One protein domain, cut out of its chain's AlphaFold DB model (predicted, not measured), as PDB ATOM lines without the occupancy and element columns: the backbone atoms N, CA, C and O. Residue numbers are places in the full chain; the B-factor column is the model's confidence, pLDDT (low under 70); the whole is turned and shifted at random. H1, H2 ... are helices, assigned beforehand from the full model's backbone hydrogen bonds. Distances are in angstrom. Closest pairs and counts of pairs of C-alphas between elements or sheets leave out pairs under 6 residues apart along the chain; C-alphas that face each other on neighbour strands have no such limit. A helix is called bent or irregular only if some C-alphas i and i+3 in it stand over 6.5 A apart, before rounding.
ATOM      1  N   LYS A   2     -59.562  57.015   3.097       57.16
ATOM      2  CA  LYS A   2     -58.369  56.467   2.433       57.16
ATOM      3  C   LYS A   2     -57.262  57.522   2.471       57.16
ATOM      4  O   LYS A   2     -57.576  58.695   2.245       57.16
ATOM      5  N   ASN A   3     -56.030  57.134   2.787       87.38
ATOM      6  CA  ASN A   3     -54.886  58.057   2.817       87.38
ATOM      7  C   ASN A   3     -54.629  58.610   1.394       87.38
ATOM      8  O   ASN A   3     -54.956  57.943   0.414       87.38
ATOM      9  N   GLU A   4     -54.082  59.823   1.260       91.06
ATOM     10  CA  GLU A   4     -53.769  60.475  -0.027       91.06
ATOM     11  C   GLU A   4     -52.970  59.542  -0.955       91.06
ATOM     12  O   GLU A   4     -53.306  59.394  -2.128       91.06
ATOM     13  N   VAL A   5     -51.993  58.821  -0.395       93.50
ATOM     14  CA  VAL A   5     -51.187  57.808  -1.096       93.50
ATOM     15  C   VAL A   5     -52.055  56.709  -1.719       93.50
ATOM     16  O   VAL A   5     -51.899  56.391  -2.895       93.50
ATOM     17  N   GLU A   6     -52.999  56.148  -0.961       94.44
ATOM     18  CA  GLU A   6     -53.878  55.071  -1.439       94.44
ATOM     19  C   GLU A   6     -54.835  55.563  -2.527       94.44
ATOM     20  O   GLU A   6     -55.169  54.821  -3.449       94.44
ATOM     21  N   GLN A   7     -55.297  56.812  -2.419       95.06
ATOM     22  CA  GLN A   7     -56.173  57.411  -3.422       95.06
ATOM     23  C   GLN A   7     -55.429  57.633  -4.735       95.06
ATOM     24  O   GLN A   7     -55.952  57.267  -5.784       95.06
ATOM     25  N   ILE A   8     -54.210  58.174  -4.680       95.19
ATOM     26  CA  ILE A   8     -53.376  58.397  -5.866       95.19
ATOM     27  C   ILE A   8     -53.014  57.064  -6.519       95.19
ATOM     28  O   ILE A   8     -53.176  56.936  -7.732       95.19
ATOM     29  N   ALA A   9     -52.589  56.080  -5.724       96.06
ATOM     30  CA  ALA A   9     -52.293  54.734  -6.202       96.06
ATOM     31  C   ALA A   9     -53.491  54.144  -6.961       96.06
ATOM     32  O   ALA A   9     -53.373  53.767  -8.123       96.06
ATOM     33  N   LEU A  10     -54.678  54.174  -6.346       95.06
ATOM     34  CA  LEU A  10     -55.896  53.630  -6.943       95.06
ATOM     35  C   LEU A  10     -56.351  54.396  -8.195       95.06
ATOM     36  O   LEU A  10     -56.777  53.779  -9.165       95.06
ATOM     37  N   GLN A  11     -56.304  55.728  -8.177       95.38
ATOM     38  CA  GLN A  11     -56.783  56.557  -9.290       95.38
ATOM     39  C   GLN A  11     -55.890  56.473 -10.528       95.38
ATOM     40  O   GLN A  11     -56.380  56.687 -11.634       95.38
ATOM     41  N   ASN A  12     -54.600  56.193 -10.345       94.56
ATOM     42  CA  ASN A  12     -53.609  56.204 -11.421       94.56
ATOM     43  C   ASN A  12     -53.088  54.804 -11.774       94.56
ATOM     44  O   ASN A  12     -52.123  54.709 -12.526       94.56
ATOM     45  N   ASP A  13     -53.704  53.744 -11.234       95.62
ATOM     46  CA  ASP A  13     -53.269  52.349 -11.405       95.62
ATOM     47  C   ASP A  13     -51.777  52.155 -11.071       95.62
ATOM     48  O   ASP A  13     -51.005  51.520 -11.788       95.62
ATOM     49  N   MET A  14     -51.354  52.787  -9.975       95.75
ATOM     50  CA  MET A  14     -49.991  52.717  -9.460       95.75
ATOM     51  C   MET A  14     -49.946  51.840  -8.214       95.75
ATOM     52  O   MET A  14     -50.901  51.781  -7.435       95.75
ATOM     53  N   SER A  15     -48.806  51.191  -7.970       95.12
ATOM     54  CA  SER A  15     -48.627  50.435  -6.733       95.12
ATOM     55  C   SER A  15     -48.529  51.377  -5.527       95.12
ATOM     56  O   SER A  15     -47.927  52.452  -5.592       95.12
ATOM     57  N   ILE A  16     -49.100  50.962  -4.391       94.88
ATOM     58  CA  ILE A  16     -49.004  51.722  -3.131       94.88
ATOM     59  C   ILE A  16     -47.538  51.898  -2.722       94.88
ATOM     60  O   ILE A  16     -47.164  52.954  -2.217       94.88
ATOM     61  N   GLU A  17     -46.704  50.889  -2.972       94.62
ATOM     62  CA  GLU A  17     -45.269  50.920  -2.693       94.62
ATOM     63  C   GLU A  17     -44.564  52.041  -3.464       94.62
ATOM     64  O   GLU A  17     -43.873  52.859  -2.853       94.62
ATOM     65  N   PHE A  18     -44.811  52.150  -4.774       96.56
ATOM     66  CA  PHE A  18     -44.241  53.212  -5.599       96.56
ATOM     67  C   PHE A  18     -44.658  54.596  -5.102       96.56
ATOM     68  O   PHE A  18     -43.811  55.469  -4.917       96.56
ATOM     69  N   VAL A  19     -45.958  54.802  -4.861       96.62
ATOM     70  CA  VAL A  19     -46.471  56.110  -4.428       96.62
ATOM     71  C   VAL A  19     -45.917  56.470  -3.048       96.62
ATOM     72  O   VAL A  19     -45.499  57.606  -2.832       96.62
ATOM     73  N   THR A  20     -45.835  55.503  -2.132       96.19
ATOM     74  CA  THR A  20     -45.244  55.704  -0.800       96.19
ATOM     75  C   THR A  20     -43.774  56.107  -0.905       96.19
ATOM     76  O   THR A  20     -43.369  57.123  -0.337       96.19
ATOM     77  N   TRP A  21     -42.982  55.356  -1.671       95.88
ATOM     78  CA  TRP A  21     -41.572  55.658  -1.902       95.88
ATOM     79  C   TRP A  21     -41.383  57.030  -2.554       95.88
ATOM     80  O   TRP A  21     -40.570  57.828  -2.088       95.88
ATOM     81  N   PHE A  22     -42.162  57.350  -3.589       96.88
ATOM     82  CA  PHE A  22     -42.058  58.633  -4.276       96.88
ATOM     83  C   PHE A  22     -42.335  59.794  -3.314       96.88
ATOM     84  O   PHE A  22     -41.600  60.784  -3.309       96.88
ATOM     85  N   PHE A  23     -43.367  59.675  -2.475       95.25
ATOM     86  CA  PHE A  23     -43.730  60.711  -1.507       95.25
ATOM     87  C   PHE A  23     -42.669  60.902  -0.420       95.25
ATOM     88  O   PHE A  23     -42.393  62.050  -0.063       95.25
ATOM     89  N   ASN A  24     -42.052  59.817   0.047       95.62
ATOM     90  CA  ASN A  24     -41.016  59.869   1.077       95.62
ATOM     91  C   ASN A  24     -39.673  60.378   0.534       95.62
ATOM     92  O   ASN A  24     -39.032  61.216   1.161       95.62
ATOM     93  N   GLU A  25     -39.266  59.917  -0.650       95.50
ATOM     94  CA  GLU A  25     -37.880  60.056  -1.119       95.50
ATOM     95  C   GLU A  25     -37.693  61.101  -2.224       95.50
ATOM     96  O   GLU A  25     -36.589  61.614  -2.423       95.50
ATOM     97  N   LYS A  26     -38.738  61.397  -3.009       95.00
ATOM     98  CA  LYS A  26     -38.600  62.174  -4.257       95.00
ATOM     99  C   LYS A  26     -39.439  63.441  -4.283       95.00
ATOM    100  O   LYS A  26     -38.958  64.480  -4.740       95.00
ATOM    101  N   LYS A  27     -40.670  63.394  -3.770       94.44
ATOM    102  CA  LYS A  27     -41.667  64.467  -3.907       94.44
ATOM    103  C   LYS A  27     -41.161  65.824  -3.422       94.44
ATOM    104  O   LYS A  27     -41.357  66.817  -4.120       94.44
ATOM    105  N   ALA A  28     -40.480  65.871  -2.274       93.88
ATOM    106  CA  ALA A  28     -39.954  67.115  -1.704       93.88
ATOM    107  C   ALA A  28     -38.978  67.847  -2.647       93.88
ATOM    108  O   ALA A  28     -38.975  69.076  -2.693       93.88
ATOM    109  N   GLY A  29     -38.201  67.107  -3.446       93.75
ATOM    110  CA  GLY A  29     -37.243  67.670  -4.403       93.75
ATOM    111  C   GLY A  29     -37.852  68.108  -5.738       93.75
ATOM    112  O   GLY A  29     -37.166  68.733  -6.541       93.75
ATOM    113  N   CYS A  30     -39.125  67.796  -5.996       94.06
ATOM    114  CA  CYS A  30     -39.751  68.025  -7.301       94.06
ATOM    115  C   CYS A  30     -40.571  69.327  -7.385       94.06
ATOM    116  O   CYS A  30     -41.052  69.690  -8.461       94.06
ATOM    117  N   GLY A  31     -40.760  70.028  -6.261       92.00
ATOM    118  CA  GLY A  31     -41.546  71.262  -6.202       92.00
ATOM    119  C   GLY A  31     -42.981  71.084  -6.717       92.00
ATOM    120  O   GLY A  31     -43.605  70.040  -6.535       92.00
ATOM    121  N   ASN A  32     -43.516  72.104  -7.391       95.06
ATOM    122  CA  ASN A  32     -44.912  72.115  -7.855       95.06
ATOM    123  C   ASN A  32     -45.191  71.184  -9.043       95.06
ATOM    124  O   ASN A  32     -46.349  70.921  -9.348       95.06
ATOM    125  N   VAL A  33     -44.153  70.676  -9.710       94.00
ATOM    126  CA  VAL A  33     -44.260  69.832 -10.914       94.00
ATOM    127  C   VAL A  33     -44.045  68.344 -10.620       94.00
ATOM    128  O   VAL A  33     -43.801  67.546 -11.525       94.00
ATOM    129  N   TRP A  34     -44.153  67.950  -9.350       95.56
ATOM    130  CA  TRP A  34     -43.900  66.588  -8.877       95.56
ATOM    131  C   TRP A  34     -44.722  65.507  -9.587       95.56
ATOM    132  O   TRP A  34     -44.221  64.404  -9.769       95.56
ATOM    133  N   PHE A  35     -45.936  65.819 -10.043       94.69
ATOM    134  CA  PHE A  35     -46.795  64.873 -10.756       94.69
ATOM    135  C   PHE A  35     -46.206  64.437 -12.108       94.69
ATOM    136  O   PHE A  35     -46.324  63.270 -12.472       94.69
ATOM    137  N   MET A  36     -45.512  65.334 -12.824       96.31
ATOM    138  CA  MET A  36     -44.828  64.979 -14.076       96.31
ATOM    139  C   MET A  36     -43.634  64.064 -13.804       96.31
ATOM    140  O   MET A  36     -43.425  63.089 -14.522       96.31
ATOM    141  N   MET A  37     -42.875  64.355 -12.744       96.38
ATOM    142  CA  MET A  37     -41.752  63.510 -12.342       96.38
ATOM    143  C   MET A  37     -42.232  62.127 -11.899       96.38
ATOM    144  O   MET A  37     -41.672  61.121 -12.316       96.38
ATOM    145  N   MET A  38     -43.302  62.061 -11.108       96.50
ATOM    146  CA  MET A  38     -43.907  60.800 -10.687       96.50
ATOM    147  C   MET A  38     -44.338  59.956 -11.890       96.50
ATOM    148  O   MET A  38     -43.999  58.779 -11.949       96.50
ATOM    149  N   ALA A  39     -45.010  60.553 -12.878       95.88
ATOM    150  CA  ALA A  39     -45.400  59.844 -14.095       95.88
ATOM    151  C   ALA A  39     -44.184  59.287 -14.857       95.88
ATOM    152  O   ALA A  39     -44.197  58.133 -15.277       95.88
ATOM    153  N   ALA A  40     -43.105  60.066 -14.981       95.19
ATOM    154  CA  ALA A  40     -41.880  59.603 -15.633       95.19
ATOM    155  C   ALA A  40     -41.204  58.453 -14.866       95.19
ATOM    156  O   ALA A  40     -40.763  57.474 -15.465       95.19
ATOM    157  N   MET A  41     -41.132  58.548 -13.537       96.44
ATOM    158  CA  MET A  41     -40.505  57.519 -12.701       96.44
ATOM    159  C   MET A  41     -41.336  56.236 -12.627       96.44
ATOM    160  O   MET A  41     -40.759  55.159 -12.494       96.44
ATOM    161  N   TRP A  42     -42.660  56.332 -12.755       96.69
ATOM    162  CA  TRP A  42     -43.551  55.173 -12.795       96.69
ATOM    163  C   TRP A  42     -43.233  54.236 -13.964       96.69
ATOM    164  O   TRP A  42     -43.209  53.017 -13.793       96.69
ATOM    165  N   GLU A  43     -42.915  54.786 -15.139       94.56
ATOM    166  CA  GLU A  43     -42.516  53.983 -16.301       94.56
ATOM    167  C   GLU A  43     -41.264  53.140 -16.019       94.56
ATOM    168  O   GLU A  43     -41.235  51.953 -16.346       94.56
ATOM    169  N   GLY A  44     -40.266  53.714 -15.341       93.69
ATOM    170  CA  GLY A  44     -39.077  52.976 -14.904       93.69
ATOM    171  C   GLY A  44     -39.371  51.971 -13.787       93.69
ATOM    172  O   GLY A  44     -38.841  50.859 -13.796       93.69
ATOM    173  N   TRP A  45     -40.253  52.330 -12.850       95.38
ATOM    174  CA  TRP A  45     -40.633  51.470 -11.729       95.38
ATOM    175  C   TRP A  45     -41.278  50.161 -12.188       95.38
ATOM    176  O   TRP A  45     -40.937  49.102 -11.667       95.38
ATOM    177  N   LYS A  46     -42.153  50.209 -13.201       92.12
ATOM    178  CA  LYS A  46     -42.788  49.006 -13.771       92.12
ATOM    179  C   LYS A  46     -41.769  47.993 -14.301       92.12
ATOM    180  O   LYS A  46     -41.979  46.791 -14.180       92.12
ATOM    181  N   GLY A  47     -40.664  48.463 -14.885       89.19
ATOM    182  CA  GLY A  47     -39.575  47.585 -15.323       89.19
ATOM    183  C   GLY A  47     -38.897  46.893 -14.140       89.19
ATOM    184  O   GLY A  47     -38.758  45.673 -14.137       89.19
ATOM    185  N   HIS A  48     -38.562  47.667 -13.105       88.19
ATOM    186  CA  HIS A  48     -37.939  47.155 -11.885       88.19
ATOM    187  C   HIS A  48     -38.825  46.144 -11.138       88.19
ATOM    188  O   HIS A  48     -38.331  45.108 -10.695       88.19
ATOM    189  N   SER A  49     -40.136  46.396 -11.041       85.12
ATOM    190  CA  SER A  49     -41.064  45.474 -10.373       85.12
ATOM    191  C   SER A  49     -41.151  44.123 -11.086       85.12
ATOM    192  O   SER A  49     -41.161  43.090 -10.427       85.12
ATOM    193  N   ILE A  50     -41.121  44.108 -12.425       87.06
ATOM    194  CA  ILE A  50     -41.116  42.858 -13.203       87.06
ATOM    195  C   ILE A  50     -39.852  42.032 -12.919       87.06
ATOM    196  O   ILE A  50     -39.920  40.805 -12.851       87.06
ATOM    197  N   GLU A  51     -38.692  42.676 -12.782       89.88
ATOM    198  CA  GLU A  51     -37.443  41.982 -12.452       89.88
ATOM    199  C   GLU A  51     -37.467  41.414 -11.030       89.88
ATOM    200  O   GLU A  51     -37.065  40.267 -10.830       89.88
ATOM    201  N   ILE A  52     -37.998  42.167 -10.060       89.69
ATOM    202  CA  ILE A  52     -38.175  41.683  -8.685       89.69
ATOM    203  C   ILE A  52     -39.123  40.483  -8.639       89.69
ATOM    204  O   ILE A  52     -38.800  39.498  -7.979       89.69
ATOM    205  N   ASP A  53     -40.249  40.522  -9.352       90.75
ATOM    206  CA  ASP A  53     -41.215  39.416  -9.365       90.75
ATOM    207  C   ASP A  53     -40.607  38.132  -9.951       90.75
ATOM    208  O   ASP A  53     -40.829  37.038  -9.429       90.75
ATOM    209  N   LYS A  54     -39.785  38.256 -11.003       92.94
ATOM    210  CA  LYS A  54     -39.032  37.120 -11.561       92.94
ATOM    211  C   LYS A  54     -38.047  36.550 -10.549       92.94
ATOM    212  O   LYS A  54     -38.049  35.346 -10.319       92.94
ATOM    213  N   LEU A  55     -37.263  37.411  -9.903       93.94
ATOM    214  CA  LEU A  55     -36.321  36.990  -8.865       93.94
ATOM    215  C   LEU A  55     -37.040  36.345  -7.674       93.94
ATOM    216  O   LEU A  55     -36.550  35.372  -7.106       93.94
ATOM    217  N   ALA A  56     -38.210  36.852  -7.286       93.19
ATOM    218  CA  ALA A  56     -39.024  36.256  -6.235       93.19
ATOM    219  C   ALA A  56     -39.505  34.850  -6.629       93.19
ATOM    220  O   ALA A  56     -39.440  33.940  -5.802       93.19
ATOM    221  N   ALA A  57     -39.926  34.651  -7.881       93.75
ATOM    222  CA  ALA A  57     -40.305  33.338  -8.397       93.75
ATOM    223  C   ALA A  57     -39.117  32.356  -8.414       93.75
ATOM    224  O   ALA A  57     -39.242  31.240  -7.906       93.75
ATOM    225  N   GLU A  58     -37.954  32.787  -8.906       94.56
ATOM    226  CA  GLU A  58     -36.719  31.987  -8.898       94.56
ATOM    227  C   GLU A  58     -36.292  31.615  -7.467       94.56
ATOM    228  O   GLU A  58     -35.912  30.477  -7.196       94.56
ATOM    229  N   ASN A  59     -36.428  32.538  -6.510       94.88
ATOM    230  CA  ASN A  59     -36.118  32.274  -5.103       94.88
ATOM    231  C   ASN A  59     -37.068  31.253  -4.456       94.88
ATOM    232  O   ASN A  59     -36.650  30.516  -3.558       94.88
ATOM    233  N   VAL A  60     -38.333  31.180  -4.890       95.81
ATOM    234  CA  VAL A  60     -39.270  30.141  -4.432       95.81
ATOM    235  C   VAL A  60     -38.828  28.765  -4.927       95.81
ATOM    236  O   VAL A  60     -38.813  27.820  -4.138       95.81
ATOM    237  N   GLU A  61     -38.431  28.652  -6.193       93.94
ATOM    238  CA  GLU A  61     -37.903  27.403  -6.757       93.94
ATOM    239  C   GLU A  61     -36.595  26.992  -6.067       93.94
ATOM    240  O   GLU A  61     -36.444  25.853  -5.620       93.94
ATOM    241  N   MET A  62     -35.680  27.942  -5.869       95.31
ATOM    242  CA  MET A  62     -34.436  27.700  -5.144       95.31
ATOM    243  C   MET A  62     -34.697  27.183  -3.724       95.31
ATOM    244  O   MET A  62     -34.006  26.273  -3.267       95.31
ATOM    245  N   LYS A  63     -35.712  27.712  -3.030       94.75
ATOM    246  CA  LYS A  63     -36.090  27.231  -1.698       94.75
ATOM    247  C   LYS A  63     -36.535  25.767  -1.721       94.75
ATOM    248  O   LYS A  63     -36.120  25.011  -0.852       94.75
ATOM    249  N   GLN A  64     -37.294  25.345  -2.733       92.56
ATOM    250  CA  GLN A  64     -37.696  23.940  -2.887       92.56
ATOM    251  C   GLN A  64     -36.486  23.018  -3.089       92.56
ATOM    252  O   GLN A  64     -36.428  21.932  -2.512       92.56
ATOM    253  N   ILE A  65     -35.498  23.456  -3.875       90.50
ATOM    254  CA  ILE A  65     -34.251  22.709  -4.079       90.50
ATOM    255  C   ILE A  65     -33.482  22.607  -2.761       90.50
ATOM    256  O   ILE A  65     -33.074  21.507  -2.389       90.50
ATOM    257  N   ILE A  66     -33.323  23.719  -2.036       91.62
ATOM    258  CA  ILE A  66     -32.656  23.747  -0.725       91.62
ATOM    259  C   ILE A  66     -33.338  22.783   0.244       91.62
ATOM    260  O   ILE A  66     -32.659  21.958   0.857       91.62
ATOM    261  N   ASP A  67     -34.665  22.837   0.342       91.31
ATOM    262  CA  ASP A  67     -35.436  21.934   1.193       91.31
ATOM    263  C   ASP A  67     -35.180  20.471   0.793       91.31
ATOM    264  O   ASP A  67     -34.976  19.627   1.656       91.31
ATOM    265  N   SER A  68     -35.086  20.156  -0.505       87.38
ATOM    266  CA  SER A  68     -34.832  18.785  -0.971       87.38
ATOM    267  C   SER A  68     -33.432  18.248  -0.641       87.38
ATOM    268  O   SER A  68     -33.311  17.066  -0.315       87.38
ATOM    269  N   VAL A  69     -32.389  19.088  -0.716       85.56
ATOM    270  CA  VAL A  69     -30.986  18.677  -0.498       85.56
ATOM    271  C   VAL A  69     -30.577  18.717   0.969       85.56
ATOM    272  O   VAL A  69     -29.624  18.050   1.357       85.56
ATOM    273  N   THR A  70     -31.276  19.511   1.780       86.62
ATOM    274  CA  THR A  70     -31.059  19.583   3.231       86.62
ATOM    275  C   THR A  70     -31.997  18.667   4.013       86.62
ATOM    276  O   THR A  70     -31.844  18.535   5.227       86.62
ATOM    277  N   ASN A  71     -32.949  18.017   3.338       82.75
ATOM    278  CA  ASN A  71     -33.814  17.035   3.965       82.75
ATOM    279  C   ASN A  71     -33.016  15.773   4.320       82.75
ATOM    280  O   ASN A  71     -32.701  14.969   3.446       82.75
TER     281      ASN A  71
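This is residues 2 to 71 of the 104 residues of an uncharacterized protein of Klebsiella pneumoniae (UniProt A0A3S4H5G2). One long helix, H3, makes the length of the model: residues 50 to 71, of which 50 to 70 belong to H3, stick out as a free arm from a small body. In that body H3 turns sharply near residue 34, and the short helical hairpin of H1 and H2 sits beside it, with H2 between H1 and H3. The printed part has 70 residues with three named helices, in the order H1, H2, H3, and no named strand; the class is all helix. The whole is extended, with a radius of gyration of the C-alphas of 17.1 A and spans of 57 by 25 by 19 A.

H3 covers residues 27 to 70, from C-alpha 27 at (-41.667, 64.467, -3.907) to C-alpha 70 at (-31.059, 19.583, 3.231), 46.7 A. It is irregular, with C-alphas 29 and 32 9.5 A apart, and has a kink of 120 degrees near residue 34. H2 is residues 16 to 25, 14.0 A long. H1 is residues 4 to 11, 10.5 A long, beginning at C-alpha 4 at (-53.769, 60.475, -0.027).

H3 and H2 only just touch, with 3 pairs of C-alphas within 8 A, and H3 does so with residues 38 to 45 alone. Their closest C-alphas, those of Phe 22 and Met 38, are 7.0 A apart. By the rough line of H3, the two stand at a steep tilt of 56 degrees, opposite ways. H2 touches H1, and their closest C-alphas, those of Ile 16 and Ala 9, are 5.4 A apart. H1 and H2 form a helical hairpin at a steep tilt of 44 degrees, opposite ways. H1 and H3 are apart. In H1 and H2 every O i to N i+4 pair is within hydrogen-bond range; in H3, 30 of 40 are.

The C-alphas farthest apart, those of Asn 32 and Asn 71, are 57.4 A apart. Without residues 50 to 71, the body spans 27 by 23 by 16 A. The printed part has no cut, and both links are tight. The mean pLDDT of the printed part is 92.9; residue 2 is under 70.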